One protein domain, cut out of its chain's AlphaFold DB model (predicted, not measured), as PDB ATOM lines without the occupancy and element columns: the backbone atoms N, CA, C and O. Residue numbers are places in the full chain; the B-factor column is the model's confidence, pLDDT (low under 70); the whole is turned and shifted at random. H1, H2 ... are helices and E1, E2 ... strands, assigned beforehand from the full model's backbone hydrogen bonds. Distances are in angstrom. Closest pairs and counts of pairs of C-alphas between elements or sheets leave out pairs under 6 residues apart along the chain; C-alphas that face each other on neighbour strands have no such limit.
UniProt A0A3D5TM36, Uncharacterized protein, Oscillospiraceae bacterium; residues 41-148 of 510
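Overview. This is residues 41 to 148 of the 510 residues of an uncharacterized protein of Oscillospiraceae bacterium (UniProt A0A3D5TM36). Two small sheets lie partly face to face as a loose sandwich, with E6, E1, E2 and E7 in one layer and E3, E4 and E5 in the other. Beyond E7 a long stretch without named elements, residues 113 to 140, runs along that edge of the sandwich and leads to the short helix H1, away from both sheets. The printed part has 108 residues, with seven named strands followed by one named helix, and under half of the residues are in named elements; the class is mostly strand. The order E6, E1, E2, E7 is mixed, and E3, E4, E5 is antiparallel. The whole is compact, with a radius of gyration of the C-alphas of 13.6 A and spans of 38 by 27 by 23 A.

Arrangement. In the four-stranded sheet, E1, residues 41 to 46, and E2, residues 53 to 59, form an antiparallel hairpin, with N 43 and O 56 3.1 A apart, within hydrogen-bond range. E7, residues 109 to 112, is the edge strand parallel to E2, with N 57 and O 111 at 3.0 A. At the other edge E6, residues 100 to 102, is antiparallel to E1, with N 102 and O 44 at 2.9 A. The strands' lines turn by 103 degrees from edge to edge. E3, residues 65 to 71, E4, residues 78 to 86, and E5, residues 91 to 96, form a meander, each strand the antiparallel neighbour of the one before. N 68 and O 81 are 2.9 A apart, and N 84 and O 93 are 2.8 A apart. The two sheets form a sandwich, two sheets face to face, with best planes 40 degrees apart and the strands of one at 25 degrees to those of the other. The closest C-alphas of E1 and E5 are those of Val 41 and Tyr 93, 6.8 A apart. Residues 109 to 110 of E7 pair antiparallel with residues 123 to 124. H1, residues 141 to 146, is on neither sheet and is apart from E1 to E6; 1 of its 2 O i to N i+4 pairs and 3 of its 3 O i to N i+3 pairs are within range.

Along the chain. E1 begins at C-alpha 41 (-36.756, 44.063, -14.231) and measures 16.3 A. E2 and E3 each measure 19.6 A, E4 25.5 A and E5 16.2 A. E6 and E7 measure 6.2 A and 10.7 A. H1 measures 9.1 A and ends at C-alpha 146 (-45.059, 28.010, -29.303).

Size, cuts and confidence. The C-alphas farthest apart are those of Val 49 and Met 148, 40.9 A. The printed part has no cut. The link from E7 to H1, 28 residues, is long. Mean pLDDT of the printed part is 86.6, and residues 126 to 137 are under 70.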
ATOM      1  N   VAL A  41     -36.767  43.019 -15.243       86.00
ATOM      2  CA  VAL A  41     -36.756  44.063 -14.231       86.00
ATOM      3  C   VAL A  41     -37.957  43.847 -13.327       86.00
ATOM      4  O   VAL A  41     -39.088  43.699 -13.792       86.00
ATOM      5  N   ASN A  42     -37.687  43.795 -12.026       88.50
ATOM      6  CA  ASN A  42     -38.724  43.833 -11.006       88.50
ATOM      7  C   ASN A  42     -38.773  45.257 -10.462       88.50
ATOM      8  O   ASN A  42     -37.730  45.798 -10.097       88.50
ATOM      9  N   TYR A  43     -39.966  45.829 -10.400       92.31
ATOM     10  CA  TYR A  43     -40.209  47.160  -9.853       92.31
ATOM     11  C   TYR A  43     -41.496  47.139  -9.036       92.31
ATOM     12  O   TYR A  43     -42.362  46.284  -9.231       92.31
ATOM     13  N   PHE A  44     -41.596  48.048  -8.073       94.25
ATOM     14  CA  PHE A  44     -42.698  48.081  -7.118       94.25
ATOM     15  C   PHE A  44     -43.434  49.392  -7.288       94.25
ATOM     16  O   PHE A  44     -42.843  50.462  -7.163       94.25
ATOM     17  N   ILE A  45     -44.725  49.303  -7.580       96.31
ATOM     18  CA  ILE A  45     -45.584  50.463  -7.759       96.31
ATOM     19  C   ILE A  45     -46.422  50.635  -6.499       96.31
ATOM     20  O   ILE A  45     -47.131  49.717  -6.096       96.31
ATOM     21  N   LYS A  46     -46.379  51.827  -5.903       97.19
ATOM     22  CA  LYS A  46     -47.286  52.244  -4.833       97.19
ATOM     23  C   LYS A  46     -48.438  53.058  -5.421       97.19
ATOM     24  O   LYS A  46     -48.217  54.074  -6.089       97.19
ATOM     25  N   CYS A  47     -49.666  52.620  -5.149       97.75
ATOM     26  CA  CYS A  47     -50.876  53.353  -5.505       97.75
ATOM     27  C   CYS A  47     -50.925  54.696  -4.752       97.75
ATOM     28  O   CYS A  47     -50.741  54.708  -3.534       97.75
ATOM     29  N   PRO A  48     -51.197  55.830  -5.423       97.06
ATOM     30  CA  PRO A  48     -51.288  57.125  -4.748       97.06
ATOM     31  C   PRO A  48     -52.584  57.301  -3.940       97.06
ATOM     32  O   PRO A  48     -52.655  58.221  -3.135       97.06
ATOM     33  N   VAL A  49     -53.602  56.460  -4.171       97.38
ATOM     34  CA  VAL A  49     -54.931  56.577  -3.547       97.38
ATOM     35  C   VAL A  49     -55.027  55.730  -2.280       97.38
ATOM     36  O   VAL A  49     -55.284  56.256  -1.206       97.38
ATOM     37  N   CYS A  50     -54.820  54.417  -2.399       97.06
ATOM     38  CA  CYS A  50     -54.988  53.469  -1.291       97.06
ATOM     39  C   CYS A  50     -53.665  52.931  -0.737       97.06
ATOM     40  O   CYS A  50     -53.676  52.007   0.067       97.06
ATOM     41  N   GLU A  51     -52.529  53.445  -1.217       96.38
ATOM     42  CA  GLU A  51     -51.178  53.075  -0.778       96.38
ATOM     43  C   GLU A  51     -50.740  51.617  -0.993       96.38
ATOM     44  O   GLU A  51     -49.579  51.295  -0.743       96.38
ATOM     45  N   THR A  52     -51.617  50.761  -1.518       95.38
ATOM     46  CA  THR A  52     -51.318  49.370  -1.872       95.38
ATOM     47  C   THR A  52     -50.118  49.280  -2.815       95.38
ATOM     48  O   THR A  52     -50.001  50.052  -3.775       95.38
ATOM     49  N   VAL A  53     -49.241  48.312  -2.541       94.25
ATOM     50  CA  VAL A  53     -48.025  48.049  -3.319       94.25
ATOM     51  C   VAL A  53     -48.236  46.837  -4.224       94.25
ATOM     52  O   VAL A  53     -48.601  45.753  -3.762       94.25
ATOM     53  N   THR A  54     -47.961  47.023  -5.513       94.25
ATOM     54  CA  THR A  54     -47.990  45.979  -6.541       94.25
ATOM     55  C   THR A  54     -46.576  45.731  -7.050       94.25
ATOM     56  O   THR A  54     -45.893  46.661  -7.489       94.25
ATOM     57  N   ARG A  55     -46.128  44.475  -7.009       92.81
ATOM     58  CA  ARG A  55     -44.882  44.044  -7.643       92.81
ATOM     59  C   ARG A  55     -45.139  43.797  -9.123       92.81
ATOM     60  O   ARG A  55     -45.968  42.967  -9.480       92.81
ATOM     61  N   MET A  56     -44.379  44.464  -9.975       92.56
ATOM     62  CA  MET A  56     -44.410  44.253 -11.414       92.56
ATOM     63  C   MET A  56     -43.149  43.540 -11.883       92.56
ATOM     64  O   MET A  56     -42.045  43.791 -11.388       92.56
ATOM     65  N   ARG A  57     -43.318  42.670 -12.875       90.25
ATOM     66  CA  ARG A  57     -42.230  42.018 -13.601       90.25
ATOM     67  C   ARG A  57     -42.338  42.362 -15.083       90.25
ATOM     68  O   ARG A  57     -43.331  42.037 -15.726       90.25
ATOM     69  N   THR A  58     -41.301  42.977 -15.641       89.06
ATOM     70  CA  THR A  58     -41.251  43.303 -17.072       89.06
ATOM     71  C   THR A  58     -39.931  42.861 -17.661       89.06
ATOM     72  O   THR A  58     -38.875  43.160 -17.093       89.06
ATOM     73  N   PRO A  59     -39.943  42.129 -18.778       83.50
ATOM     74  CA  PRO A  59     -38.709  41.770 -19.420       83.50
ATOM     75  C   PRO A  59     -38.219  42.889 -20.351       83.50
ATOM     76  O   PRO A  59     -39.012  43.669 -20.875       83.50
ATOM     77  N   ALA A  60     -36.900  42.992 -20.523       80.31
ATOM     78  CA  ALA A  60     -36.307  43.962 -21.439       80.31
ATOM     79  C   ALA A  60     -36.678  43.592 -22.883       80.31
ATOM     80  O   ALA A  60     -36.347  42.503 -23.363       80.31
ATOM     81  N   GLY A  61     -37.422  44.478 -23.539       81.12
ATOM     82  CA  GLY A  61     -38.021  44.245 -24.847       81.12
ATOM     83  C   GLY A  61     -37.217  44.819 -26.012       81.12
ATOM     84  O   GLY A  61     -36.140  45.402 -25.866       81.12
ATOM     85  N   TYR A  62     -37.783  44.671 -27.202       83.50
ATOM     86  CA  TYR A  62     -37.282  45.276 -28.433       83.50
ATOM     87  C   TYR A  62     -37.732  46.730 -28.574       83.50
ATOM     88  O   TYR A  62     -37.046  47.550 -29.190       83.50
ATOM     89  N   ILE A  63     -38.892  47.050 -28.003       87.88
ATOM     90  CA  ILE A  63     -39.492  48.376 -28.070       87.88
ATOM     91  C   ILE A  63     -38.857  49.270 -27.003       87.88
ATOM     92  O   ILE A  63     -38.894  48.960 -25.815       87.88
ATOM     93  N   TYR A  64     -38.308  50.413 -27.432       87.81
ATOM     94  CA  TYR A  64     -37.585  51.330 -26.543       87.81
ATOM     95  C   TYR A  64     -38.428  51.819 -25.365       87.81
ATOM     96  O   TYR A  64     -37.954  51.843 -24.239       87.81
ATOM     97  N   ASN A  65     -39.667  52.232 -25.615       90.38
ATOM     98  CA  ASN A  65     -40.587  52.654 -24.571       90.38
ATOM     99  C   ASN A  65     -41.913  51.924 -24.738       90.38
ATOM    100  O   ASN A  65     -42.469  51.910 -25.829       90.38
ATOM    101  N   THR A  66     -42.452  51.387 -23.653       92.00
ATOM    102  CA  THR A  66     -43.694  50.612 -23.628       92.00
ATOM    103  C   THR A  66     -44.645  51.239 -22.616       92.00
ATOM    104  O   THR A  66     -44.235  51.449 -21.476       92.00
ATOM    105  N   PRO A  67     -45.897  51.563 -22.979       95.44
ATOM    106  CA  PRO A  67     -46.862  52.042 -22.000       95.44
ATOM    107  C   PRO A  67     -47.158  50.936 -20.986       95.44
ATOM    108  O   PRO A  67     -47.307  49.774 -21.349       95.44
ATOM    109  N   VAL A  68     -47.273  51.312 -19.716       96.88
ATOM    110  CA  VAL A  68     -47.800  50.448 -18.659       96.88
ATOM    111  C   VAL A  68     -49.134  51.039 -18.210       96.88
ATOM    112  O   VAL A  68     -49.211  52.224 -17.869       96.88
ATOM    113  N   ARG A  69     -50.188  50.229 -18.274       97.19
ATOM    114  CA  ARG A  69     -51.585  50.529 -17.949       97.19
ATOM    115  C   ARG A  69     -52.119  49.366 -17.117       97.19
ATOM    116  O   ARG A  69     -52.442  48.312 -17.654       97.19
ATOM    117  N   ILE A  70     -52.156  49.532 -15.799       96.88
ATOM    118  CA  ILE A  70     -52.610  48.491 -14.865       96.88
ATOM    119  C   ILE A  70     -53.573  49.094 -13.853       96.88
ATOM    120  O   ILE A  70     -53.427  50.255 -13.492       96.88
ATOM    121  N   HIS A  71     -54.530  48.326 -13.349       97.00
ATOM    122  CA  HIS A  71     -55.408  48.803 -12.281       97.00
ATOM    123  C   HIS A  71     -54.857  48.385 -10.920       97.00
ATOM    124  O   HIS A  71     -54.275  47.310 -10.773       97.00
ATOM    125  N   CYS A  72     -55.012  49.246  -9.916       97.00
ATOM    126  CA  CYS A  72     -54.653  48.910  -8.546       97.00
ATOM    127  C   CYS A  72     -55.538  47.763  -8.045       97.00
ATOM    128  O   CYS A  72     -56.757  47.895  -8.038       97.00
ATOM    129  N   GLY A  73     -54.937  46.674  -7.566       94.50
ATOM    130  CA  GLY A  73     -55.684  45.498  -7.110       94.50
ATOM    131  C   GLY A  73     -56.655  45.740  -5.948       94.50
ATOM    132  O   GLY A  73     -57.594  44.967  -5.786       94.50
ATOM    133  N   ASN A  74     -56.455  46.811  -5.169       95.19
ATOM    134  CA  ASN A  74     -57.294  47.154  -4.020       95.19
ATOM    135  C   ASN A  74     -58.403  48.164  -4.380       95.19
ATOM    136  O   ASN A  74     -59.585  47.850  -4.299       95.19
ATOM    137  N   CYS A  75     -58.041  49.376  -4.821       95.62
ATOM    138  CA  CYS A  75     -59.024  50.437  -5.113       95.62
ATOM    139  C   CYS A  75     -59.438  50.548  -6.590       95.62
ATOM    140  O   CYS A  75     -60.214  51.435  -6.936       95.62
ATOM    141  N   ASN A  76     -58.902  49.697  -7.469       95.50
ATOM    142  CA  ASN A  76     -59.210  49.643  -8.902       95.50
ATOM    143  C   ASN A  76     -58.935  50.938  -9.698       95.50
ATOM    144  O   ASN A  76     -59.345  51.048 -10.847       95.50
ATOM    145  N   THR A  77     -58.215  51.922  -9.144       96.12
ATOM    146  CA  THR A  77     -57.778  53.092  -9.925       96.12
ATOM    147  C   THR A  77     -56.755  52.682 -10.987       96.12
ATOM    148  O   THR A  77     -55.877  51.857 -10.717       96.12
ATOM    149  N   LEU A  78     -56.823  53.284 -12.177       97.50
ATOM    150  CA  LEU A  78     -55.824  53.081 -13.229       97.50
ATOM    151  C   LEU A  78     -54.482  53.703 -12.811       97.50
ATOM    152  O   LEU A  78     -54.395  54.892 -12.502       97.50
ATOM    153  N   LEU A  79     -53.433  52.891 -12.836       97.88
ATOM    154  CA  LEU A  79     -52.038  53.259 -12.647       97.88
ATOM    155  C   LEU A  79     -51.327  53.203 -14.002       97.88
ATOM    156  O   LEU A  79     -51.468  52.258 -14.782       97.88
ATOM    157  N   THR A  80     -50.547  54.235 -14.278       97.69
ATOM    158  CA  THR A  80     -49.914  54.482 -15.568       97.69
ATOM    159  C   THR A  80     -48.430  54.746 -15.389       97.69
ATOM    160  O   THR A  80     -47.997  55.303 -14.382       97.69
ATOM    161  N   GLY A  81     -47.651  54.363 -16.392       97.06
ATOM    162  CA  GLY A  81     -46.253  54.740 -16.547       97.06
ATOM    163  C   GLY A  81     -45.727  54.290 -17.898       97.06
ATOM    164  O   GLY A  81     -46.504  53.899 -18.778       97.06
ATOM    165  N   GLU A  82     -44.412  54.317 -18.049       96.31
ATOM    166  CA  GLU A  82     -43.710  53.732 -19.184       96.31
ATOM    167  C   GLU A  82     -42.602  52.805 -18.692       96.31
ATOM    168  O   GLU A  82     -41.925  53.085 -17.709       96.31
ATOM    169  N   PHE A  83     -42.400  51.695 -19.386       94.88
ATOM    170  CA  PHE A  83     -41.225  50.860 -19.218       94.88
ATOM    171  C   PHE A  83     -40.242  51.150 -20.348       94.88
ATOM    172  O   PHE A  83     -40.608  51.074 -21.522       94.88
ATOM    173  N   ILE A  84     -39.006  51.492 -19.998       93.31
ATOM    174  CA  ILE A  84     -37.942  51.817 -20.943       93.31
ATOM    175  C   ILE A  84     -37.037  50.596 -21.105       93.31
ATOM    176  O   ILE A  84     -36.517  50.089 -20.117       93.31
ATOM    177  N   SER A  85     -36.844  50.144 -22.345       89.25
ATOM    178  CA  SER A  85     -35.857  49.138 -22.758       89.25
ATOM    179  C   SER A  85     -34.800  49.814 -23.636       89.25
ATOM    180  O   SER A  85     -34.893  49.853 -24.863       89.25
ATOM    181  N   ASP A  86     -33.797  50.394 -22.989       83.50
ATOM    182  CA  ASP A  86     -32.686  51.068 -23.645       83.50
ATOM    183  C   ASP A  86     -31.620  50.049 -24.058       83.50
ATOM    184  O   ASP A  86     -30.730  49.674 -23.287       83.50
ATOM    185  N   ASN A  87     -31.746  49.567 -25.292       77.06
ATOM    186  CA  ASN A  87     -30.831  48.586 -25.864       77.06
ATOM    187  C   ASN A  87     -29.451  49.178 -26.207       77.06
ATOM    188  O   ASN A  87     -28.485  48.418 -26.290       77.06
ATOM    189  N   GLU A  88     -29.337  50.502 -26.369       78.81
ATOM    190  CA  GLU A  88     -28.060  51.175 -26.639       78.81
ATOM    191  C   GLU A  88     -27.223  51.244 -25.359       78.81
ATOM    192  O   GLU A  88     -26.094  50.748 -25.322       78.81
ATOM    193  N   ASP A  89     -27.824  51.727 -24.270       78.44
ATOM    194  CA  ASP A  89     -27.161  51.833 -22.968       78.44
ATOM    195  C   ASP A  89     -27.251  50.551 -22.123       78.44
ATOM    196  O   ASP A  89     -26.716  50.487 -21.012       78.44
ATOM    197  N   ARG A  90     -27.922  49.508 -22.631       80.38
ATOM    198  CA  ARG A  90     -28.175  48.227 -21.944       80.38
ATOM    199  C   ARG A  90     -28.848  48.418 -20.581       80.38
ATOM    200  O   ARG A  90     -28.476  47.780 -19.589       80.38
ATOM    201  N   ARG A  91     -29.837  49.312 -20.528       84.88
ATOM    202  CA  ARG A  91     -30.614  49.639 -19.326       84.88
ATOM    203  C   ARG A  91     -32.082  49.323 -19.549       84.88
ATOM    204  O   ARG A  91     -32.615  49.542 -20.627       84.88
ATOM    205  N   ALA A  92     -32.745  48.852 -18.503       88.25
ATOM    206  CA  ALA A  92     -34.190  48.723 -18.502       88.25
ATOM    207  C   ALA A  92     -34.736  49.171 -17.148       88.25
ATOM    208  O   ALA A  92     -34.178  48.801 -16.113       88.25
ATOM    209  N   TYR A  93     -35.764  50.012 -17.161       92.19
ATOM    210  CA  TYR A  93     -36.307  50.626 -15.951       92.19
ATOM    211  C   TYR A  93     -37.736  51.116 -16.165       92.19
ATOM    212  O   TYR A  93     -38.183  51.334 -17.291       92.19
ATOM    213  N   TYR A  94     -38.454  51.283 -15.059       95.00
ATOM    214  CA  TYR A  94     -39.799  51.831 -15.052       95.00
ATOM    215  C   TYR A  94     -39.765  53.341 -14.809       95.00
ATOM    216  O   TYR A  94     -38.948  53.846 -14.045       95.00
ATOM    217  N   VAL A  95     -40.664  54.063 -15.467       97.06
ATOM    218  CA  VAL A  95     -40.896  55.494 -15.289       97.06
ATOM    219  C   VAL A  95     -42.356  55.673 -14.868       97.06
ATOM    220  O   VAL A  95     -43.259  55.447 -15.682       97.06
ATOM    221  N   PRO A  96     -42.622  56.052 -13.606       96.62
ATOM    222  CA  PRO A  96     -43.983  56.264 -13.124       96.62
ATOM    223  C   PRO A  96     -44.686  57.417 -13.849       96.62
ATOM    224  O   PRO A  96     -44.079  58.452 -14.113       96.62
ATOM    225  N   GLY A  97     -45.978  57.248 -14.138       97.25
ATOM    226  CA  GLY A  97     -46.849  58.294 -14.680       97.25
ATOM    227  C   GLY A  97     -47.667  58.961 -13.577       97.25
ATOM    228  O   GLY A  97     -47.328  60.042 -13.104       97.25
ATOM    229  N   ASN A  98     -48.739  58.299 -13.137       96.94
ATOM    230  CA  ASN A  98     -49.615  58.773 -12.053       96.94
ATOM    231  C   ASN A  98     -49.457  57.967 -10.749       96.94
ATOM    232  O   ASN A  98     -50.334  57.997  -9.894       96.94
ATOM    233  N   CYS A  99     -48.366  57.225 -10.593       96.44
ATOM    234  CA  CYS A  99     -48.069  56.399  -9.423       96.44
ATOM    235  C   CYS A  99     -46.638  56.663  -8.928       96.44
ATOM    236  O   CYS A  99     -45.948  57.535  -9.454       96.44
ATOM    237  N   LYS A 100     -46.185  55.943  -7.895       96.44
ATOM    238  CA  LYS A 100     -44.806  56.052  -7.390       96.44
ATOM    239  C   LYS A 100     -44.094  54.712  -7.499       96.44
ATOM    240  O   LYS A 100     -44.635  53.707  -7.045       96.44
ATOM    241  N   GLU A 101     -42.880  54.710  -8.037       96.69
ATOM    242  CA  GLU A 101     -41.964  53.585  -7.848       96.69
ATOM    243  C   GLU A 101     -41.386  53.642  -6.429       96.69
ATOM    244  O   GLU A 101     -41.034  54.712  -5.928       96.69
ATOM    245  N   VAL A 102     -41.327  52.494  -5.763       94.81
ATOM    246  CA  VAL A 102     -40.800  52.344  -4.404       94.81
ATOM    247  C   VAL A 102     -39.739  51.252  -4.368       94.81
ATOM    248  O   VAL A 102     -39.674  50.391  -5.246       94.81
ATOM    249  N   LEU A 103     -38.890  51.289  -3.341       90.88
ATOM    250  CA  LEU A 103     -37.897  50.240  -3.126       90.88
ATOM    251  C   LEU A 103     -38.581  48.881  -2.895       90.88
ATOM    252  O   LEU A 103     -39.718  48.850  -2.413       90.88
ATOM    253  N   PRO A 104     -37.895  47.761  -3.197       88.75
ATOM    254  CA  PRO A 104     -38.416  46.427  -2.930       88.75
ATOM    255  C   PRO A 104     -38.888  46.277  -1.484       88.75
ATOM    256  O   PRO A 104     -38.119  46.468  -0.542       88.75
ATOM    257  N   GLN A 105     -40.165  45.943  -1.324       85.44
ATOM    258  CA  GLN A 105     -40.833  45.810  -0.033       85.44
ATOM    259  C   GLN A 105     -42.001  44.826  -0.139       85.44
ATOM    260  O   GLN A 105     -42.259  44.272  -1.209       85.44
ATOM    261  N   ASN A 106     -42.712  44.613   0.971       85.19
ATOM    262  CA  ASN A 106     -43.913  43.784   0.979       85.19
ATOM    263  C   ASN A 106     -44.937  44.306  -0.037       85.19
ATOM    264  O   ASN A 106     -45.168  45.512  -0.148       85.19
ATOM    265  N   TYR A 107     -45.545  43.378  -0.763       87.75
ATOM    266  CA  TYR A 107     -46.540  43.639  -1.788       87.75
ATOM    267  C   TYR A 107     -47.709  42.677  -1.598       87.75
ATOM    268  O   TYR A 107     -47.528  41.565  -1.106       87.75
ATOM    269  N   GLU A 108     -48.900  43.118  -1.983       88.44
ATOM    270  CA  GLU A 108     -50.123  42.304  -1.913       88.44
ATOM    271  C   GLU A 108     -50.491  41.738  -3.286       88.44
ATOM    272  O   GLU A 108     -51.098  40.676  -3.398       88.44
ATOM    273  N   TYR A 109     -50.091  42.445  -4.342       92.50
ATOM    274  CA  TYR A 109     -50.457  42.125  -5.712       92.50
ATOM    275  C   TYR A 109     -49.227  41.947  -6.581       92.50
ATOM    276  O   TYR A 109     -48.204  42.613  -6.383       92.50
ATOM    277  N   TYR A 110     -49.361  41.097  -7.588       91.69
ATOM    278  CA  TYR A 110     -48.346  40.855  -8.597       91.69
ATOM    279  C   TYR A 110     -48.932  40.990  -9.994       91.69
ATOM    280  O   TYR A 110     -50.101  40.690 -10.212       91.69
ATOM    281  N   GLY A 111     -48.110  41.428 -10.940       91.69
ATOM    282  CA  GLY A 111     -48.474  41.443 -12.344       91.69
ATOM    283  C   GLY A 111     -47.277  41.550 -13.266       91.69
ATOM    284  O   GLY A 111     -46.130  41.731 -12.844       91.69
ATOM    285  N   GLU A 112     -47.556  41.450 -14.560       92.12
ATOM    286  CA  GLU A 112     -46.532  41.459 -15.595       92.12
ATOM    287  C   GLU A 112     -46.832  42.468 -16.683       92.12
ATOM    288  O   GLU A 112     -47.985  42.727 -17.014       92.12
ATOM    289  N   ALA A 113     -45.780  43.025 -17.277       92.44
ATOM    290  CA  ALA A 113     -45.945  43.862 -18.453       92.44
ATOM    291  C   ALA A 113     -44.914  43.573 -19.531       92.44
ATOM    292  O   ALA A 113     -43.789  43.205 -19.214       92.44
ATOM    293  N   SER A 114     -45.312  43.753 -20.788       91.50
ATOM    294  CA  SER A 114     -44.489  43.660 -21.997       91.50
ATOM    295  C   SER A 114     -45.141  44.510 -23.081       91.50
ATOM    296  O   SER A 114     -46.362  44.651 -23.107       91.50
ATOM    297  N   GLY A 115     -44.326  45.089 -23.966       91.00
ATOM    298  CA  GLY A 115     -44.828  45.846 -25.110       91.00
ATOM    299  C   GLY A 115     -45.192  44.960 -26.291       91.00
ATOM    300  O   GLY A 115     -45.857  45.418 -27.210       91.00
ATOM    301  N   GLU A 116     -44.747  43.708 -26.277       90.56
ATOM    302  CA  GLU A 116     -44.764  42.812 -27.422       90.56
ATOM    303  C   GLU A 116     -45.761  41.666 -27.264       90.56
ATOM    304  O   GLU A 116     -46.356  41.244 -28.251       90.56
ATOM    305  N   ILE A 117     -45.945  41.153 -26.045       91.62
ATOM    306  CA  ILE A 117     -46.702  39.921 -25.796       91.62
ATOM    307  C   ILE A 117     -47.725  40.079 -24.672       91.62
ATOM    308  O   ILE A 117     -47.633  40.974 -23.830       91.62
ATOM    309  N   LEU A 118     -48.697  39.165 -24.646       93.00
ATOM    310  CA  LEU A 118     -49.670  39.067 -23.562       93.00
ATOM    311  C   LEU A 118     -48.972  38.744 -22.242       93.00
ATOM    312  O   LEU A 118     -48.028  37.955 -22.199       93.00
ATOM    313  N   CYS A 119     -49.457  39.352 -21.165       91.50
ATOM    314  CA  CYS A 119     -48.867  39.230 -19.838       91.50
ATOM    315  C   CYS A 119     -49.907  38.809 -18.812       91.50
ATOM    316  O   CYS A 119     -51.103  39.021 -19.007       91.50
ATOM    317  N   LYS A 120     -49.446  38.255 -17.691       91.06
ATOM    318  CA  LYS A 120     -50.324  37.995 -16.553       91.06
ATOM    319  C   LYS A 120     -50.970  39.279 -16.044       91.06
ATOM    320  O   LYS A 120     -50.283  40.284 -15.829       91.06
ATOM    321  N   LYS A 121     -52.284  39.216 -15.834       93.88
ATOM    322  CA  LYS A 121     -53.056  40.281 -15.187       93.88
ATOM    323  C   LYS A 121     -52.630  40.453 -13.729       93.88
ATOM    324  O   LYS A 121     -51.916  39.625 -13.170       93.88
ATOM    325  N   ILE A 122     -53.082  41.549 -13.122       93.88
ATOM    326  CA  ILE A 122     -52.864  41.788 -11.697       93.88
ATOM    327  C   ILE A 122     -53.630  40.738 -10.889       93.88
ATOM    328  O   ILE A 122     -54.850  40.646 -11.001       93.88
ATOM    329  N   GLU A 123     -52.922  39.994 -10.047       90.94
ATOM    330  CA  GLU A 123     -53.493  38.986  -9.155       90.94
ATOM    331  C   GLU A 123     -53.096  39.247  -7.699       90.94
ATOM    332  O   GLU A 123     -52.028  39.795  -7.409       90.94
ATOM    333  N   LEU A 124     -53.990  38.881  -6.778       89.88
ATOM    334  CA  LEU A 124     -53.710  38.895  -5.347       89.88
ATOM    335  C   LEU A 124     -52.799  37.710  -5.020       89.88
ATOM    336  O   LEU A 124     -53.129  36.573  -5.350       89.88
ATOM    337  N   LEU A 125     -51.700  37.965  -4.313       81.62
ATOM    338  CA  LEU A 125     -50.844  36.914  -3.773       81.62
ATOM    339  C   LEU A 125     -50.980  36.885  -2.250       81.62
ATOM    340  O   LEU A 125     -50.326  37.662  -1.549       81.62
ATOM    341  N   PRO A 126     -51.852  36.020  -1.707       54.97
ATOM    342  CA  PRO A 126     -52.043  35.938  -0.273       54.97
ATOM    343  C   PRO A 126     -50.808  35.327   0.406       54.97
ATOM    344  O   PRO A 126     -50.565  34.126   0.345       54.97
ATOM    345  N   GLY A 127     -50.064  36.157   1.138       54.84
ATOM    346  CA  GLY A 127     -49.403  35.723   2.370       54.84
ATOM    347  C   GLY A 127     -48.047  35.022   2.277       54.84
ATOM    348  O   GLY A 127     -47.556  34.585   3.318       54.84
ATOM    349  N   THR A 128     -47.374  34.954   1.131       51.34
ATOM    350  CA  THR A 128     -45.969  34.526   1.107       51.34
ATOM    351  C   THR A 128     -45.040  35.738   1.103       51.34
ATOM    352  O   THR A 128     -45.018  36.540   0.172       51.34
ATOM    353  N   LYS A 129     -44.200  35.850   2.146       53.50
ATOM    354  CA  LYS A 129     -42.907  36.562   2.089       53.50
ATOM    355  C   LYS A 129     -41.984  35.798   1.134       53.50
ATOM    356  O   LYS A 129     -40.972  35.235   1.544       53.50
ATOM    357  N   GLU A 130     -42.424  35.657  -0.107       53.09
ATOM    358  CA  GLU A 130     -41.731  34.920  -1.142       53.09
ATOM    359  C   GLU A 130     -40.412  35.621  -1.431       53.09
ATOM    360  O   GLU A 130     -40.303  36.849  -1.359       53.09
ATOM    361  N   ASP A 131     -39.397  34.813  -1.720       58.72
ATOM    362  CA  ASP A 131     -38.107  35.282  -2.185       58.72
ATOM    363  C   ASP A 131     -38.330  36.335  -3.283       58.72
ATOM    364  O   ASP A 131     -38.756  36.008  -4.390       58.72
ATOM    365  N   LEU A 132     -38.039  37.608  -2.979       61.97
ATOM    366  CA  LEU A 132     -38.121  38.725  -3.931       61.97
ATOM    367  C   LEU A 132     -37.318  38.424  -5.207       61.97
ATOM    368  O   LEU A 132     -37.528  39.049  -6.249       61.97
ATOM    369  N   SER A 133     -36.393  37.462  -5.138       59.03
ATOM    370  CA  SER A 133     -35.634  36.981  -6.269       59.03
ATOM    371  C   SER A 133     -36.433  36.044  -7.187       59.03
ATOM    372  O   SER A 133     -36.189  36.088  -8.390       59.03
ATOM    373  N   ASN A 134     -37.404  35.258  -6.727       60.44
ATOM    374  CA  ASN A 134     -38.136  34.336  -7.598       60.44
ATOM    375  C   ASN A 134     -39.523  34.883  -7.972       60.44
ATOM    376  O   ASN A 134     -40.199  35.511  -7.155       60.44
ATOM    377  N   PRO A 135     -39.931  34.750  -9.244       65.75
ATOM    378  CA  PRO A 135     -41.279  35.100  -9.649       65.75
ATOM    379  C   PRO A 135     -42.270  34.001  -9.232       65.75
ATOM    380  O   PRO A 135     -41.905  32.825  -9.269       65.75
ATOM    381  N   PRO A 136     -43.534  34.353  -8.948       66.44
ATOM    382  CA  PRO A 136     -44.570  33.397  -8.541       66.44
ATOM    383  C   PRO A 136     -44.975  32.443  -9.679       66.44
ATOM    384  O   PRO A 136     -45.696  31.473  -9.466       66.44
ATOM    385  N   SER A 137     -44.544  32.712 -10.918       68.94
ATOM    386  CA  SER A 137     -44.887  31.892 -12.080       68.94
ATOM    387  C   SER A 137     -43.931  32.043 -13.269       68.94
ATOM    388  O   SER A 137     -43.145  32.999 -13.380       68.94
ATOM    389  N   LEU A 138     -44.013  31.068 -14.180       72.69
ATOM    390  CA  LEU A 138     -43.279  31.053 -15.442       72.69
ATOM    391  C   LEU A 138     -43.688  32.241 -16.333       72.69
ATOM    392  O   LEU A 138     -44.809  32.733 -16.253       72.69
ATOM    393  N   SER A 139     -42.757  32.730 -17.154       73.62
ATOM    394  CA  SER A 139     -42.998  33.867 -18.049       73.62
ATOM    395  C   SER A 139     -43.915  33.492 -19.228       73.62
ATOM    396  O   SER A 139     -43.645  32.488 -19.889       73.62
ATOM    397  N   PRO A 140     -44.915  34.320 -19.582       74.12
ATOM    398  CA  PRO A 140     -45.744  34.165 -20.784       74.12
ATOM    399  C   PRO A 140     -44.954  34.104 -22.102       74.12
ATOM    400  O   PRO A 140     -45.463  33.623 -23.111       74.12
ATOM    401  N   VAL A 141     -43.682  34.525 -22.091       73.25
ATOM    402  CA  VAL A 141     -42.752  34.426 -23.230       73.25
ATOM    403  C   VAL A 141     -42.647  32.998 -23.775       73.25
ATOM    404  O   VAL A 141     -42.502  32.817 -24.982       73.25
ATOM    405  N   PHE A 142     -42.736  31.976 -22.920       71.94
ATOM    406  CA  PHE A 142     -42.680  30.586 -23.381       71.94
ATOM    407  C   PHE A 142     -43.881  30.225 -24.261       71.94
ATOM    408  O   PHE A 142     -43.689  29.645 -25.325       71.94
ATOM    409  N   GLY A 143     -45.086  30.670 -23.892       72.25
ATOM    410  CA  GLY A 143     -46.279  30.495 -24.723       72.25
ATOM    411  C   GLY A 143     -46.156  31.213 -26.070       72.25
ATOM    412  O   GLY A 143     -46.502  30.653 -27.106       72.25
ATOM    413  N   PHE A 144     -45.563  32.414 -26.096       77.44
ATOM    414  CA  PHE A 144     -45.277  33.125 -27.350       77.44
ATOM    415  C   PHE A 144     -44.374  32.315 -28.298       77.44
ATOM    416  O   PHE A 144     -44.596  32.307 -29.510       77.44
ATOM    417  N   PHE A 145     -43.371  31.603 -27.773       74.81
ATOM    418  CA  PHE A 145     -42.483  30.778 -28.596       74.81
ATOM    419  C   PHE A 145     -43.175  29.582 -29.251       74.81
ATOM    420  O   PHE A 145     -42.678  29.104 -30.271       74.81
ATOM    421  N   GLU A 146     -44.309  29.134 -28.737       81.12
ATOM    422  CA  GLU A 146     -45.059  28.010 -29.303       81.12
ATOM    423  C   GLU A 146     -46.233  28.479 -30.181       81.12
ATOM    424  O   GLU A 146     -46.703  27.726 -31.026       81.12
ATOM    425  N   ALA A 147     -46.648  29.746 -30.060       84.19
ATOM    426  CA  ALA A 147     -47.893  30.256 -30.639       84.19
ATOM    427  C   ALA A 147     -47.893  30.537 -32.158       84.19
ATOM    428  O   ALA A 147     -48.965  30.706 -32.740       84.19
ATOM    429  N   MET A 148     -46.724  30.655 -32.803       87.06
ATOM    430  CA  MET A 148     -46.626  30.907 -34.253       87.06
ATOM    431  C   MET A 148     -45.267  30.494 -34.846       87.06
ATOM    432  O   MET A 148     -44.299  30.245 -34.117       87.06
TER     433      MET A 148